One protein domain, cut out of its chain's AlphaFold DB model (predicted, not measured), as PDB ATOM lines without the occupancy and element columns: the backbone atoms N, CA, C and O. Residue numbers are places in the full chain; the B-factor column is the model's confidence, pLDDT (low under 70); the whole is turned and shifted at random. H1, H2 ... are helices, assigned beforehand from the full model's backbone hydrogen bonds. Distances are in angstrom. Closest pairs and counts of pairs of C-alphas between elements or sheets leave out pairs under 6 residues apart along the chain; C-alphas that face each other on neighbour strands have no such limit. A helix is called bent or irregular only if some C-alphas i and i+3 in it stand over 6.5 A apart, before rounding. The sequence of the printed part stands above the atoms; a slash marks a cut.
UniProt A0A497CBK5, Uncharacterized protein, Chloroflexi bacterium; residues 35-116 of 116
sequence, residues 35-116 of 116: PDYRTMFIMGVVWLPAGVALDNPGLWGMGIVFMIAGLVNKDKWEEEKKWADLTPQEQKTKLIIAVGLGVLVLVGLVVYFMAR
ATOM      1  N   PRO A  35     368.095 229.862 280.661       72.94
ATOM      2  CA  PRO A  35     368.453 230.573 279.445       72.94
ATOM      3  C   PRO A  35     368.735 229.576 278.320       72.94
ATOM      4  O   PRO A  35     369.641 228.752 278.440       72.94
ATOM      5  N   ASP A  36     367.978 229.664 277.229       84.38
ATOM      6  CA  ASP A  36     368.263 228.898 276.020       84.38
ATOM      7  C   ASP A  36     369.366 229.605 275.220       84.38
ATOM      8  O   ASP A  36     369.131 230.551 274.459       84.38
ATOM      9  N   TYR A  37     370.599 229.140 275.420       87.75
ATOM     10  CA  TYR A  37     371.790 229.673 274.761       87.75
ATOM     11  C   TYR A  37     371.798 229.433 273.247       87.75
ATOM     12  O   TYR A  37     372.408 230.215 272.514       87.75
ATOM     13  N   ARG A  38     371.094 228.403 272.757       87.25
ATOM     14  CA  ARG A  38     370.945 228.162 271.319       87.25
ATOM     15  C   ARG A  38     370.042 229.229 270.714       87.25
ATOM     16  O   ARG A  38     370.405 229.835 269.706       87.25
ATOM     17  N   THR A  39     368.929 229.540 271.375       89.69
ATOM     18  CA  THR A  39     368.058 230.656 270.980       89.69
ATOM     19  C   THR A  39     368.786 232.002 271.063       89.69
ATOM     20  O   THR A  39     368.637 232.820 270.158       89.69
ATOM     21  N   MET A  40     369.640 232.232 272.070       89.81
ATOM     22  CA  MET A  40     370.490 233.437 272.115       89.81
ATOM     23  C   MET A  40     371.420 233.534 270.903       89.81
ATOM     24  O   MET A  40     371.489 234.587 270.275       89.81
ATOM     25  N   PHE A  41     372.083 232.439 270.520       93.19
ATOM     26  CA  PHE A  41     372.918 232.424 269.319       93.19
ATOM     27  C   PHE A  41     372.112 232.767 268.057       93.19
ATOM     28  O   PHE A  41     372.513 233.645 267.294       93.19
ATOM     29  N   ILE A  42     370.949 232.127 267.872       92.06
ATOM     30  CA  ILE A  42     370.051 232.378 266.731       92.06
ATOM     31  C   ILE A  42     369.613 233.846 266.705       92.06
ATOM     32  O   ILE A  42     369.686 234.486 265.659       92.06
ATOM     33  N   MET A  43     369.219 234.409 267.853       91.00
ATOM     34  CA  MET A  43     368.901 235.833 267.960       91.00
ATOM     35  C   MET A  43     370.092 236.696 267.538       91.00
ATOM     36  O   MET A  43     369.913 237.614 266.747       91.00
ATOM     37  N   GLY A  44     371.308 236.388 267.994       90.00
ATOM     38  CA  GLY A  44     372.513 237.105 267.581       90.00
ATOM     39  C   GLY A  44     372.712 237.133 266.062       90.00
ATOM     40  O   GLY A  44     372.934 238.200 265.489       90.00
ATOM     41  N   VAL A  45     372.536 235.986 265.401       92.94
ATOM     42  CA  VAL A  45     372.636 235.845 263.935       92.94
ATOM     43  C   VAL A  45     371.531 236.605 263.191       92.94
ATOM     44  O   VAL A  45     371.758 237.052 262.073       92.94
ATOM     45  N   VAL A  46     370.352 236.791 263.793       93.00
ATOM     46  CA  VAL A  46     369.248 237.574 263.203       93.00
ATOM     47  C   VAL A  46     369.453 239.080 263.401       93.00
ATOM     48  O   VAL A  46     369.313 239.859 262.458       93.00
ATOM     49  N   TRP A  47     369.794 239.507 264.620       91.19
ATOM     50  CA  TRP A  47     369.897 240.925 264.978       91.19
ATOM     51  C   TRP A  47     371.150 241.595 264.423       91.19
ATOM     52  O   TRP A  47     371.108 242.784 264.114       91.19
ATOM     53  N   LEU A  48     372.248 240.852 264.258       91.88
ATOM     54  CA  LEU A  48     373.498 241.410 263.751       91.88
ATOM     55  C   LEU A  48     373.355 241.943 262.307       91.88
ATOM     56  O   LEU A  48     373.585 243.138 262.112       91.88
ATOM     57  N   PRO A  49     372.911 241.156 261.303       91.12
ATOM     58  CA  PRO A  49     372.698 241.665 259.948       91.12
ATOM     59  C   PRO A  49     371.596 242.722 259.882       91.12
ATOM     60  O   PRO A  49     371.739 243.699 259.153       91.12
ATOM     61  N   ALA A  50     370.518 242.561 260.659       91.00
ATOM     62  CA  ALA A  50     369.436 243.541 260.710       91.00
ATOM     63  C   ALA A  50     369.926 244.904 261.224       91.00
ATOM     64  O   ALA A  50     369.598 245.937 260.650       91.00
ATOM     65  N   GLY A  51     370.750 244.915 262.273       89.38
ATOM     66  CA  GLY A  51     371.337 246.135 262.814       89.38
ATOM     67  C   GLY A  51     372.320 246.806 261.859       89.38
ATOM     68  O   GLY A  51     372.327 248.029 261.777       89.38
ATOM     69  N   VAL A  52     373.096 246.023 261.102       91.44
ATOM     70  CA  VAL A  52     373.978 246.549 260.048       91.44
ATOM     71  C   VAL A  52     373.156 247.154 258.907       91.44
ATOM     72  O   VAL A  52     373.435 248.267 258.479       91.44
ATOM     73  N   ALA A  53     372.110 246.463 258.445       93.19
ATOM     74  CA  ALA A  53     371.253 246.942 257.358       93.19
ATOM     75  C   ALA A  53     370.478 248.222 257.717       93.19
ATOM     76  O   ALA A  53     370.185 249.030 256.841       93.19
ATOM     77  N   LEU A  54     370.146 248.401 258.998       92.94
ATOM     78  CA  LEU A  54     369.422 249.564 259.517       92.94
ATOM     79  C   LEU A  54     370.341 250.666 260.067       92.94
ATOM     80  O   LEU A  54     369.827 251.622 260.645       92.94
ATOM     81  N   ASP A  55     371.665 250.515 259.940       92.31
ATOM     82  CA  ASP A  55     372.684 251.405 260.517       92.31
ATOM     83  C   ASP A  55     372.411 251.755 261.994       92.31
ATOM     84  O   ASP A  55     372.465 252.903 262.431       92.31
ATOM     85  N   ASN A  56     372.036 250.738 262.783       93.19
ATOM     86  CA  ASN A  56     371.649 250.898 264.181       93.19
ATOM     87  C   ASN A  56     372.673 250.231 265.121       93.19
ATOM     88  O   ASN A  56     372.643 249.002 265.284       93.19
ATOM     89  N   PRO A  57     373.525 251.028 265.804       88.44
ATOM     90  CA  PRO A  57     374.533 250.545 266.748       88.44
ATOM     91  C   PRO A  57     374.011 249.670 267.876       88.44
ATOM     92  O   PRO A  57     374.671 248.709 268.272       88.44
ATOM     93  N   GLY A  58     372.812 249.965 268.378       90.44
ATOM     94  CA  GLY A  58     372.197 249.171 269.434       90.44
ATOM     95  C   GLY A  58     371.841 247.766 268.958       90.44
ATOM     96  O   GLY A  58     372.089 246.795 269.671       90.44
ATOM     97  N   LEU A  59     371.306 247.642 267.741       88.81
ATOM     98  CA  LEU A  59     370.872 246.359 267.188       88.81
ATOM     99  C   LEU A  59     372.050 245.465 266.807       88.81
ATOM    100  O   LEU A  59     372.072 244.299 267.202       88.81
ATOM    101  N   TRP A  60     373.045 245.996 266.089       90.81
ATOM    102  CA  TRP A  60     374.191 245.168 265.715       90.81
ATOM    103  C   TRP A  60     375.057 244.843 266.936       90.81
ATOM    104  O   TRP A  60     375.489 243.702 267.077       90.81
ATOM    105  N   GLY A  61     375.219 245.778 267.882       91.00
ATOM    106  CA  GLY A  61     375.923 245.533 269.143       91.00
ATOM    107  C   GLY A  61     375.251 244.453 269.997       91.00
ATOM    108  O   GLY A  61     375.914 243.528 270.466       91.00
ATOM    109  N   MET A  62     373.922 244.508 270.140       93.00
ATOM    110  CA  MET A  62     373.148 243.464 270.823       93.00
ATOM    111  C   MET A  62     373.245 242.115 270.098       93.00
ATOM    112  O   MET A  62     373.399 241.080 270.748       93.00
ATOM    113  N   GLY A  63     373.226 242.128 268.761       91.94
ATOM    114  CA  GLY A  63     373.445 240.943 267.934       91.94
ATOM    115  C   GLY A  63     374.779 240.261 268.241       91.94
ATOM    116  O   GLY A  63     374.807 239.054 268.483       91.94
ATOM    117  N   ILE A  64     375.871 241.032 268.337       94.69
ATOM    118  CA  ILE A  64     377.189 240.509 268.733       94.69
ATOM    119  C   ILE A  64     377.131 239.882 270.128       94.69
ATOM    120  O   ILE A  64     377.589 238.754 270.306       94.69
ATOM    121  N   VAL A  65     376.561 240.581 271.114       94.38
ATOM    122  CA  VAL A  65     376.502 240.092 272.502       94.38
ATOM    123  C   VAL A  65     375.751 238.763 272.589       94.38
ATOM    124  O   VAL A  65     376.261 237.815 273.184       94.38
ATOM    125  N   PHE A  66     374.575 238.657 271.966       94.00
ATOM    126  CA  PHE A  66     373.798 237.416 271.963       94.00
ATOM    127  C   PHE A  66     374.487 236.286 271.202       94.00
ATOM    128  O   PHE A  66     374.479 235.142 271.664       94.00
ATOM    129  N   MET A  67     375.145 236.605 270.087       93.50
ATOM    130  CA  MET A  67     375.912 235.631 269.320       93.50
ATOM    131  C   MET A  67     377.071 235.058 270.147       93.50
ATOM    132  O   MET A  67     377.225 233.840 270.223       93.50
ATOM    133  N   ILE A  68     377.849 235.914 270.820       94.44
ATOM    134  CA  ILE A  68     378.955 235.487 271.691       94.44
ATOM    135  C   ILE A  68     378.421 234.692 272.885       94.44
ATOM    136  O   ILE A  68     378.924 233.605 273.161       94.44
ATOM    137  N   ALA A  69     377.391 235.191 273.575       91.50
ATOM    138  CA  ALA A  69     376.807 234.512 274.730       91.50
ATOM    139  C   ALA A  69     376.310 233.100 274.379       91.50
ATOM    140  O   ALA A  69     376.538 232.157 275.143       91.50
ATOM    141  N   GLY A  70     375.687 232.948 273.207       91.19
ATOM    142  CA  GLY A  70     375.235 231.661 272.699       91.19
ATOM    143  C   GLY A  70     376.377 230.727 272.286       91.19
ATOM    144  O   GLY A  70     376.324 229.543 272.608       91.19
ATOM    145  N   LEU A  71     377.432 231.244 271.639       93.94
ATOM    146  CA  LEU A  71     378.614 230.459 271.241       93.94
ATOM    147  C   LEU A  71     379.460 229.991 272.430       93.94
ATOM    148  O   LEU A  71     379.927 228.854 272.437       93.94
ATOM    149  N   VAL A  72     379.671 230.855 273.425       95.19
ATOM    150  CA  VAL A  72     380.455 230.526 274.628       95.19
ATOM    151  C   VAL A  72     379.775 229.426 275.440       95.19
ATOM    152  O   VAL A  72     380.459 228.577 275.995       95.19
ATOM    153  N   ASN A  73     378.440 229.404 275.459       93.50
ATOM    154  CA  ASN A  73     377.643 228.387 276.147       93.50
ATOM    155  C   ASN A  73     377.116 227.306 275.185       93.50
ATOM    156  O   ASN A  73     376.038 226.747 275.410       93.50
ATOM    157  N   LYS A  74     377.844 227.020 274.095       87.62
ATOM    158  CA  LYS A  74     377.451 225.993 273.112       87.62
ATOM    159  C   LYS A  74     377.305 224.593 273.702       87.62
ATOM    160  O   LYS A  74     376.554 223.777 273.188       87.62
ATOM    161  N   ASP A  75     378.024 224.328 274.783       87.44
ATOM    162  CA  ASP A  75     377.964 223.105 275.578       87.44
ATOM    163  C   ASP A  75     376.607 222.914 276.272       87.44
ATOM    164  O   ASP A  75     376.222 221.787 276.566       87.44
ATOM    165  N   LYS A  76     375.865 224.004 276.499       86.81
ATOM    166  CA  LYS A  76     374.549 224.014 277.156       86.81
ATOM    167  C   LYS A  76     373.397 224.124 276.164       86.81
ATOM    168  O   LYS A  76     372.286 224.474 276.559       86.81
ATOM    169  N   TRP A  77     373.652 223.909 274.875       89.50
ATOM    170  CA  TRP A  77     372.589 223.915 273.881       89.50
ATOM    171  C   TRP A  77     371.679 222.715 274.120       89.50
ATOM    172  O   TRP A  77     372.092 221.568 273.973       89.50
ATOM    173  N   GLU A  78     370.440 222.997 274.509       79.06
ATOM    174  CA  GLU A  78     369.418 221.970 274.632       79.06
ATOM    175  C   GLU A  78     368.996 221.507 273.229       79.06
ATOM    176  O   GLU A  78     368.877 222.306 272.292       79.06
ATOM    177  N   GLU A  79     368.784 220.200 273.070       77.06
ATOM    178  CA  GLU A  79     368.211 219.669 271.839       77.06
ATOM    179  C   GLU A  79     366.757 220.128 271.721       77.06
ATOM    180  O   GLU A  79     365.937 219.934 272.624       77.06
ATOM    181  N   GLU A  80     366.415 220.739 270.588       72.38
ATOM    182  CA  GLU A  80     365.026 221.083 270.324       72.38
ATOM    183  C   GLU A  80     364.195 219.808 270.182       72.38
ATOM    184  O   GLU A  80     364.456 218.965 269.320       72.38
ATOM    185  N   LYS A  81     363.134 219.705 270.990       77.69
ATOM    186  CA  LYS A  81     362.111 218.674 270.806       77.69
ATOM    187  C   LYS A  81     361.567 218.753 269.381       77.69
ATOM    188  O   LYS A  81     361.047 219.798 268.967       77.69
ATOM    189  N   LYS A  82     361.643 217.641 268.647       78.94
ATOM    190  CA  LYS A  82     361.054 217.552 267.310       78.94
ATOM    191  C   LYS A  82     359.546 217.703 267.424       78.94
ATOM    192  O   LYS A  82     358.949 217.376 268.445       78.94
ATOM    193  N   TRP A  83     358.904 218.165 266.353       73.88
ATOM    194  CA  TRP A  83     357.456 218.387 266.352       73.88
ATOM    195  C   TRP A  83     356.659 217.127 266.730       73.88
ATOM    196  O   TRP A  83     355.638 217.227 267.409       73.88
ATOM    197  N   ALA A  84     357.159 215.951 266.334       78.38
ATOM    198  CA  ALA A  84     356.586 214.647 266.662       78.38
ATOM    199  C   ALA A  84     356.640 214.305 268.164       78.38
ATOM    200  O   ALA A  84     355.782 213.568 268.640       78.38
ATOM    201  N   ASP A  85     357.587 214.885 268.907       83.56
ATOM    202  CA  ASP A  85     357.809 214.627 270.336       83.56
ATOM    203  C   ASP A  85     357.085 215.647 271.237       83.56
ATOM    204  O   ASP A  85     357.188 215.602 272.465       83.56
ATOM    205  N   LEU A  86     356.373 216.610 270.639       82.25
ATOM    206  CA  LEU A  86     355.612 217.623 271.366       82.25
ATOM    207  C   LEU A  86     354.259 217.077 271.815       82.25
ATOM    208  O   LEU A  86     353.558 216.390 271.073       82.25
ATOM    209  N   THR A  87     353.831 217.482 273.006       86.94
ATOM    210  CA  THR A  87     352.477 217.183 273.477       86.94
ATOM    211  C   THR A  87     351.425 217.907 272.621       86.94
ATOM    212  O   THR A  87     351.688 218.995 272.092       86.94
ATOM    213  N   PRO A  88     350.182 217.393 272.530       84.50
ATOM    214  CA  PRO A  88     349.114 218.056 271.777       84.50
ATOM    215  C   PRO A  88     348.838 219.504 272.229       84.50
ATOM    216  O   PRO A  88     348.406 220.335 271.429       84.50
ATOM    217  N   GLN A  89     349.089 219.836 273.502       80.44
ATOM    218  CA  GLN A  89     348.942 221.200 274.029       80.44
ATOM    219  C   GLN A  89     350.080 222.135 273.587       80.44
ATOM    220  O   GLN A  89     349.819 223.284 273.216       80.44
ATOM    221  N   GLU A  90     351.328 221.659 273.580       78.88
ATOM    222  CA  GLU A  90     352.478 222.424 273.076       78.88
ATOM    223  C   GLU A  90     352.343 222.678 271.572       78.88
ATOM    224  O   GLU A  90     352.549 223.807 271.123       78.88
ATOM    225  N   GLN A  91     351.922 221.667 270.802       83.50
ATOM    226  CA  GLN A  91     351.679 221.804 269.363       83.50
ATOM    227  C   GLN A  91     350.605 222.855 269.071       83.50
ATOM    228  O   GLN A  91     350.826 223.733 268.240       83.50
ATOM    229  N   LYS A  92     349.473 222.824 269.789       83.31
ATOM    230  CA  LYS A  92     348.419 223.843 269.650       83.31
ATOM    231  C   LYS A  92     348.931 225.239 269.988       83.31
ATOM    232  O   LYS A  92     348.625 226.181 269.269       83.31
ATOM    233  N   THR A  93     349.733 225.376 271.042       79.31
ATOM    234  CA  THR A  93     350.294 226.675 271.439       79.31
ATOM    235  C   THR A  93     351.249 227.216 270.374       79.31
ATOM    236  O   THR A  93     351.093 228.358 269.946       79.31
ATOM    237  N   LYS A  94     352.188 226.393 269.883       79.88
ATOM    238  CA  LYS A  94     353.099 226.778 268.792       79.88
ATOM    239  C   LYS A  94     352.335 227.123 267.511       79.88
ATOM    240  O   LYS A  94     352.657 228.123 266.879       79.88
ATOM    241  N   LEU A  95     351.302 226.352 267.165       86.31
ATOM    242  CA  LEU A  95     350.453 226.610 266.001       86.31
ATOM    243  C   LEU A  95     349.702 227.941 266.133       86.31
ATOM    244  O   LEU A  95     349.714 228.730 265.199       86.31
ATOM    245  N   ILE A  96     349.088 228.217 267.288       84.00
ATOM    246  CA  ILE A  96     348.369 229.476 267.534       84.00
ATOM    247  C   ILE A  96     349.320 230.669 267.427       84.00
ATOM    248  O   ILE A  96     348.975 231.660 266.791       84.00
ATOM    249  N   ILE A  97     350.526 230.568 267.998       80.00
ATOM    250  CA  ILE A  97     351.541 231.623 267.886       80.00
ATOM    251  C   ILE A  97     351.961 231.808 266.423       80.00
ATOM    252  O   ILE A  97     351.984 232.936 265.943       80.00
ATOM    253  N   ALA A  98     352.246 230.723 265.698       79.94
ATOM    254  CA  ALA A  98     352.656 230.786 264.295       79.94
ATOM    255  C   ALA A  98     351.562 231.382 263.394       79.94
ATOM    256  O   ALA A  98     351.843 232.269 262.591       79.94
ATOM    257  N   VAL A  99     350.310 230.947 263.564       87.50
ATOM    258  CA  VAL A  99     349.152 231.493 262.841       87.50
ATOM    259  C   VAL A  99     348.941 232.959 263.210       87.50
ATOM    260  O   VAL A  99     348.758 233.783 262.319       87.50
ATOM    261  N   GLY A 100     349.023 233.307 264.496       84.81
ATOM    262  CA  GLY A 100     348.901 234.685 264.969       84.81
ATOM    263  C   GLY A 100     349.958 235.607 264.358       84.81
ATOM    264  O   GLY A 100     349.611 236.659 263.827       84.81
ATOM    265  N   LEU A 101     351.229 235.190 264.357       78.75
ATOM    266  CA  LEU A 101     352.319 235.925 263.708       78.75
ATOM    267  C   LEU A 101     352.108 236.031 262.191       78.75
ATOM    268  O   LEU A 101     352.292 237.108 261.630       78.75
ATOM    269  N   GLY A 102     351.673 234.952 261.536       85.06
ATOM    270  CA  GLY A 102     351.375 234.947 260.103       85.06
ATOM    271  C   GLY A 102     350.269 235.934 259.728       85.06
ATOM    272  O   GLY A 102     350.443 236.738 258.815       85.06
ATOM    273  N   VAL A 103     349.159 235.938 260.473       88.00
ATOM    274  CA  VAL A 103     348.067 236.909 260.288       88.00
ATOM    275  C   VAL A 103     348.573 238.334 260.496       88.00
ATOM    276  O   VAL A 103     348.239 239.217 259.713       88.00
ATOM    277  N   LEU A 104     349.419 238.563 261.500       83.50
ATOM    278  CA  LEU A 104     349.962 239.887 261.803       83.50
ATOM    279  C   LEU A 104     350.861 240.414 260.670       83.50
ATOM    280  O   LEU A 104     350.746 241.581 260.293       83.50
ATOM    281  N   VAL A 105     351.681 239.550 260.060       82.31
ATOM    282  CA  VAL A 105     352.468 239.888 258.859       82.31
ATOM    283  C   VAL A 105     351.558 240.202 257.669       82.31
ATOM    284  O   VAL A 105     351.770 241.209 256.996       82.31
ATOM    285  N   LEU A 106     350.523 239.390 257.424       87.19
ATOM    286  CA  LEU A 106     349.574 239.620 256.328       87.19
ATOM    287  C   LEU A 106     348.825 240.948 256.489       87.19
ATOM    288  O   LEU A 106     348.726 241.712 255.534       87.19
ATOM    289  N   VAL A 107     348.350 241.255 257.698       85.44
ATOM    290  CA  VAL A 107     347.702 242.537 258.014       85.44
ATOM    291  C   VAL A 107     348.669 243.695 257.770       85.44
ATOM    292  O   VAL A 107     348.297 244.671 257.122       85.44
ATOM    293  N   GLY A 108     349.918 243.576 258.230       79.81
ATOM    294  CA  GLY A 108     350.959 244.577 257.989       79.81
ATOM    295  C   GLY A 108     351.207 244.829 256.499       79.81
ATOM    296  O   GLY A 108     351.289 245.983 256.084       79.81
ATOM    297  N   LEU A 109     351.257 243.770 255.683       87.69
ATOM    298  CA  LEU A 109     351.393 243.885 254.228       87.69
ATOM    299  C   LEU A 109     350.186 244.577 253.589       87.69
ATOM    300  O   LEU A 109     350.373 245.484 252.784       87.69
ATOM    301  N   VAL A 110     348.960 244.196 253.960       90.00
ATOM    302  CA  VAL A 110     347.735 244.833 253.445       90.00
ATOM    303  C   VAL A 110     347.727 246.328 253.765       90.00
ATOM    304  O   VAL A 110     347.500 247.140 252.873       90.00
ATOM    305  N   VAL A 111     348.042 246.705 255.008       89.00
ATOM    306  CA  VAL A 111     348.138 248.118 255.413       89.00
ATOM    307  C   VAL A 111     349.227 248.843 254.624       89.00
ATOM    308  O   VAL A 111     348.981 249.942 254.135       89.00
ATOM    309  N   TYR A 112     350.406 248.237 254.458       84.25
ATOM    310  CA  TYR A 112     351.499 248.821 253.679       84.25
ATOM    311  C   TYR A 112     351.096 249.084 252.221       84.25
ATOM    312  O   TYR A 112     351.377 250.159 251.701       84.25
ATOM    313  N   PHE A 113     350.407 248.138 251.574       90.31
ATOM    314  CA  PHE A 113     349.935 248.301 250.197       90.31
ATOM    315  C   PHE A 113     348.758 249.274 250.060       90.31
ATOM    316  O   PHE A 113     348.615 249.869 249.002       90.31
ATOM    317  N   MET A 114     347.925 249.446 251.089       86.19
ATOM    318  CA  MET A 114     346.848 250.447 251.079       86.19
ATOM    319  C   MET A 114     347.344 251.869 251.364       86.19
ATOM    320  O   MET A 114     346.705 252.832 250.951       86.19
ATOM    321  N   ALA A 115     348.427 252.004 252.130       78.81
ATOM    322  CA  ALA A 115     348.996 253.293 252.517       78.81
ATOM    323  C   ALA A 115     350.060 253.823 251.541       78.81
ATOM    324  O   ALA A 115     350.511 254.961 251.694       78.81
ATOM    325  N   ARG A 116     350.477 252.992 250.583       62.72
ATOM    326  CA  ARG A 116     351.363 253.337 249.472       62.72
ATOM    327  C   ARG A 116     350.547 253.686 248.234       62.72
ATOM    328  O   ARG A 116     351.002 254.594 247.507       62.72
TER     329      ARG A 116
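AT A GLANCE: This is residues 35 to 116 of the 116 residues of an uncharacterized protein of Chloroflexi bacterium (UniProt A0A497CBK5). Picture a flat, open U: H1 and H2 fold back on each other as a helical hairpin on one side, and a longer helix, H3, makes the other side, with empty space between them. The long link of residues 73 to 87 joins H2 to H3 across one end of the U, and residues 95 to 116 stick out free of the rest, H3 running nearly the way H1 runs. The printed part has 82 residues, with three named helices in the order H1, H2, H3 along the chain and no named strand, and the class is all helix. The whole is loose, with a radius of gyration of the C-alphas of 16.7 A, and its C-alphas span 48 by 42 by 14 A.

HOW THE PARTS SIT: Begin near the first printed residue with H1, residues 37 to 53, and go on over a tight link of 3 residues to H2, residues 57 to 72. Look there at the C-alphas of Gly 44 and Gly 63, the closest of the two helices, which are 4.0 A apart. H1 and H2 touch, with 52 pairs of C-alphas within 8 A, and their centres are 6.6 A apart. Their lines stand at a shallow tilt of 28 degrees, and they run opposite ways, a helical hairpin. Now follow the long link of 15 residues, 73 to 87, to H3, residues 88 to 115. H3 touches no helix: it is apart from H1, and it is apart from H2 as well, with no C-alpha of either within 8 A of it. In the backbones of H2 and H3 every pair of O i and N i+4 is within hydrogen-bond range, and in H1 12 of 13 are.

IN THESE COORDINATES: Find C-alpha 37 of Tyr 37 at (371.790, 229.673, 274.761); from there H1 runs 24.5 A to C-alpha 53. H1 is neither bent nor irregular, but only just: C-alphas 46 and 49 are 6.3 A apart. Residues 54 to 56 are the tight link. At C-alpha 57, (374.533, 250.545, 266.748), H2 begins, and its 16 residues run 22.3 A to C-alpha 72. In the link that follows, residues 74 to 76 and 83 to 85 are short helical runs that bear no name. Look next for C-alpha 88 of Pro 88 at (349.114, 218.056, 271.777), where H3 begins. Its 28 residues, the most of any helix here, run 40.2 A to C-alpha 115 at (348.996, 253.293, 252.517).

THE WHOLE: The two C-alphas farthest apart are those of Asp 75 and Met 114, at 48.1 A, while the first and last printed C-alphas, those of Pro 35 and Arg 116, are 41.3 A apart. Residues 95 to 116, of which 95 to 115 belong to H3, stand free: no C-alpha 8 or more residues away along the chain comes within 10 A of theirs. Without them the body has 60 residues and spans 42 by 26 by 14 A, with a radius of gyration of 14.5 A. The C-alphas of the long link from H2 to H3 lie 14 to 22 A from the mean of the C-alphas. The printed part has no cut, and Arg 116 is the chain's last residue. Read the B-factor column for the pLDDT, the model's own confidence: its mean over the printed part is 86.7, and the one printed residue under 70 is residue 116. The mean pLDDT is 91 in H1, 92 in H2 and 84 in H3.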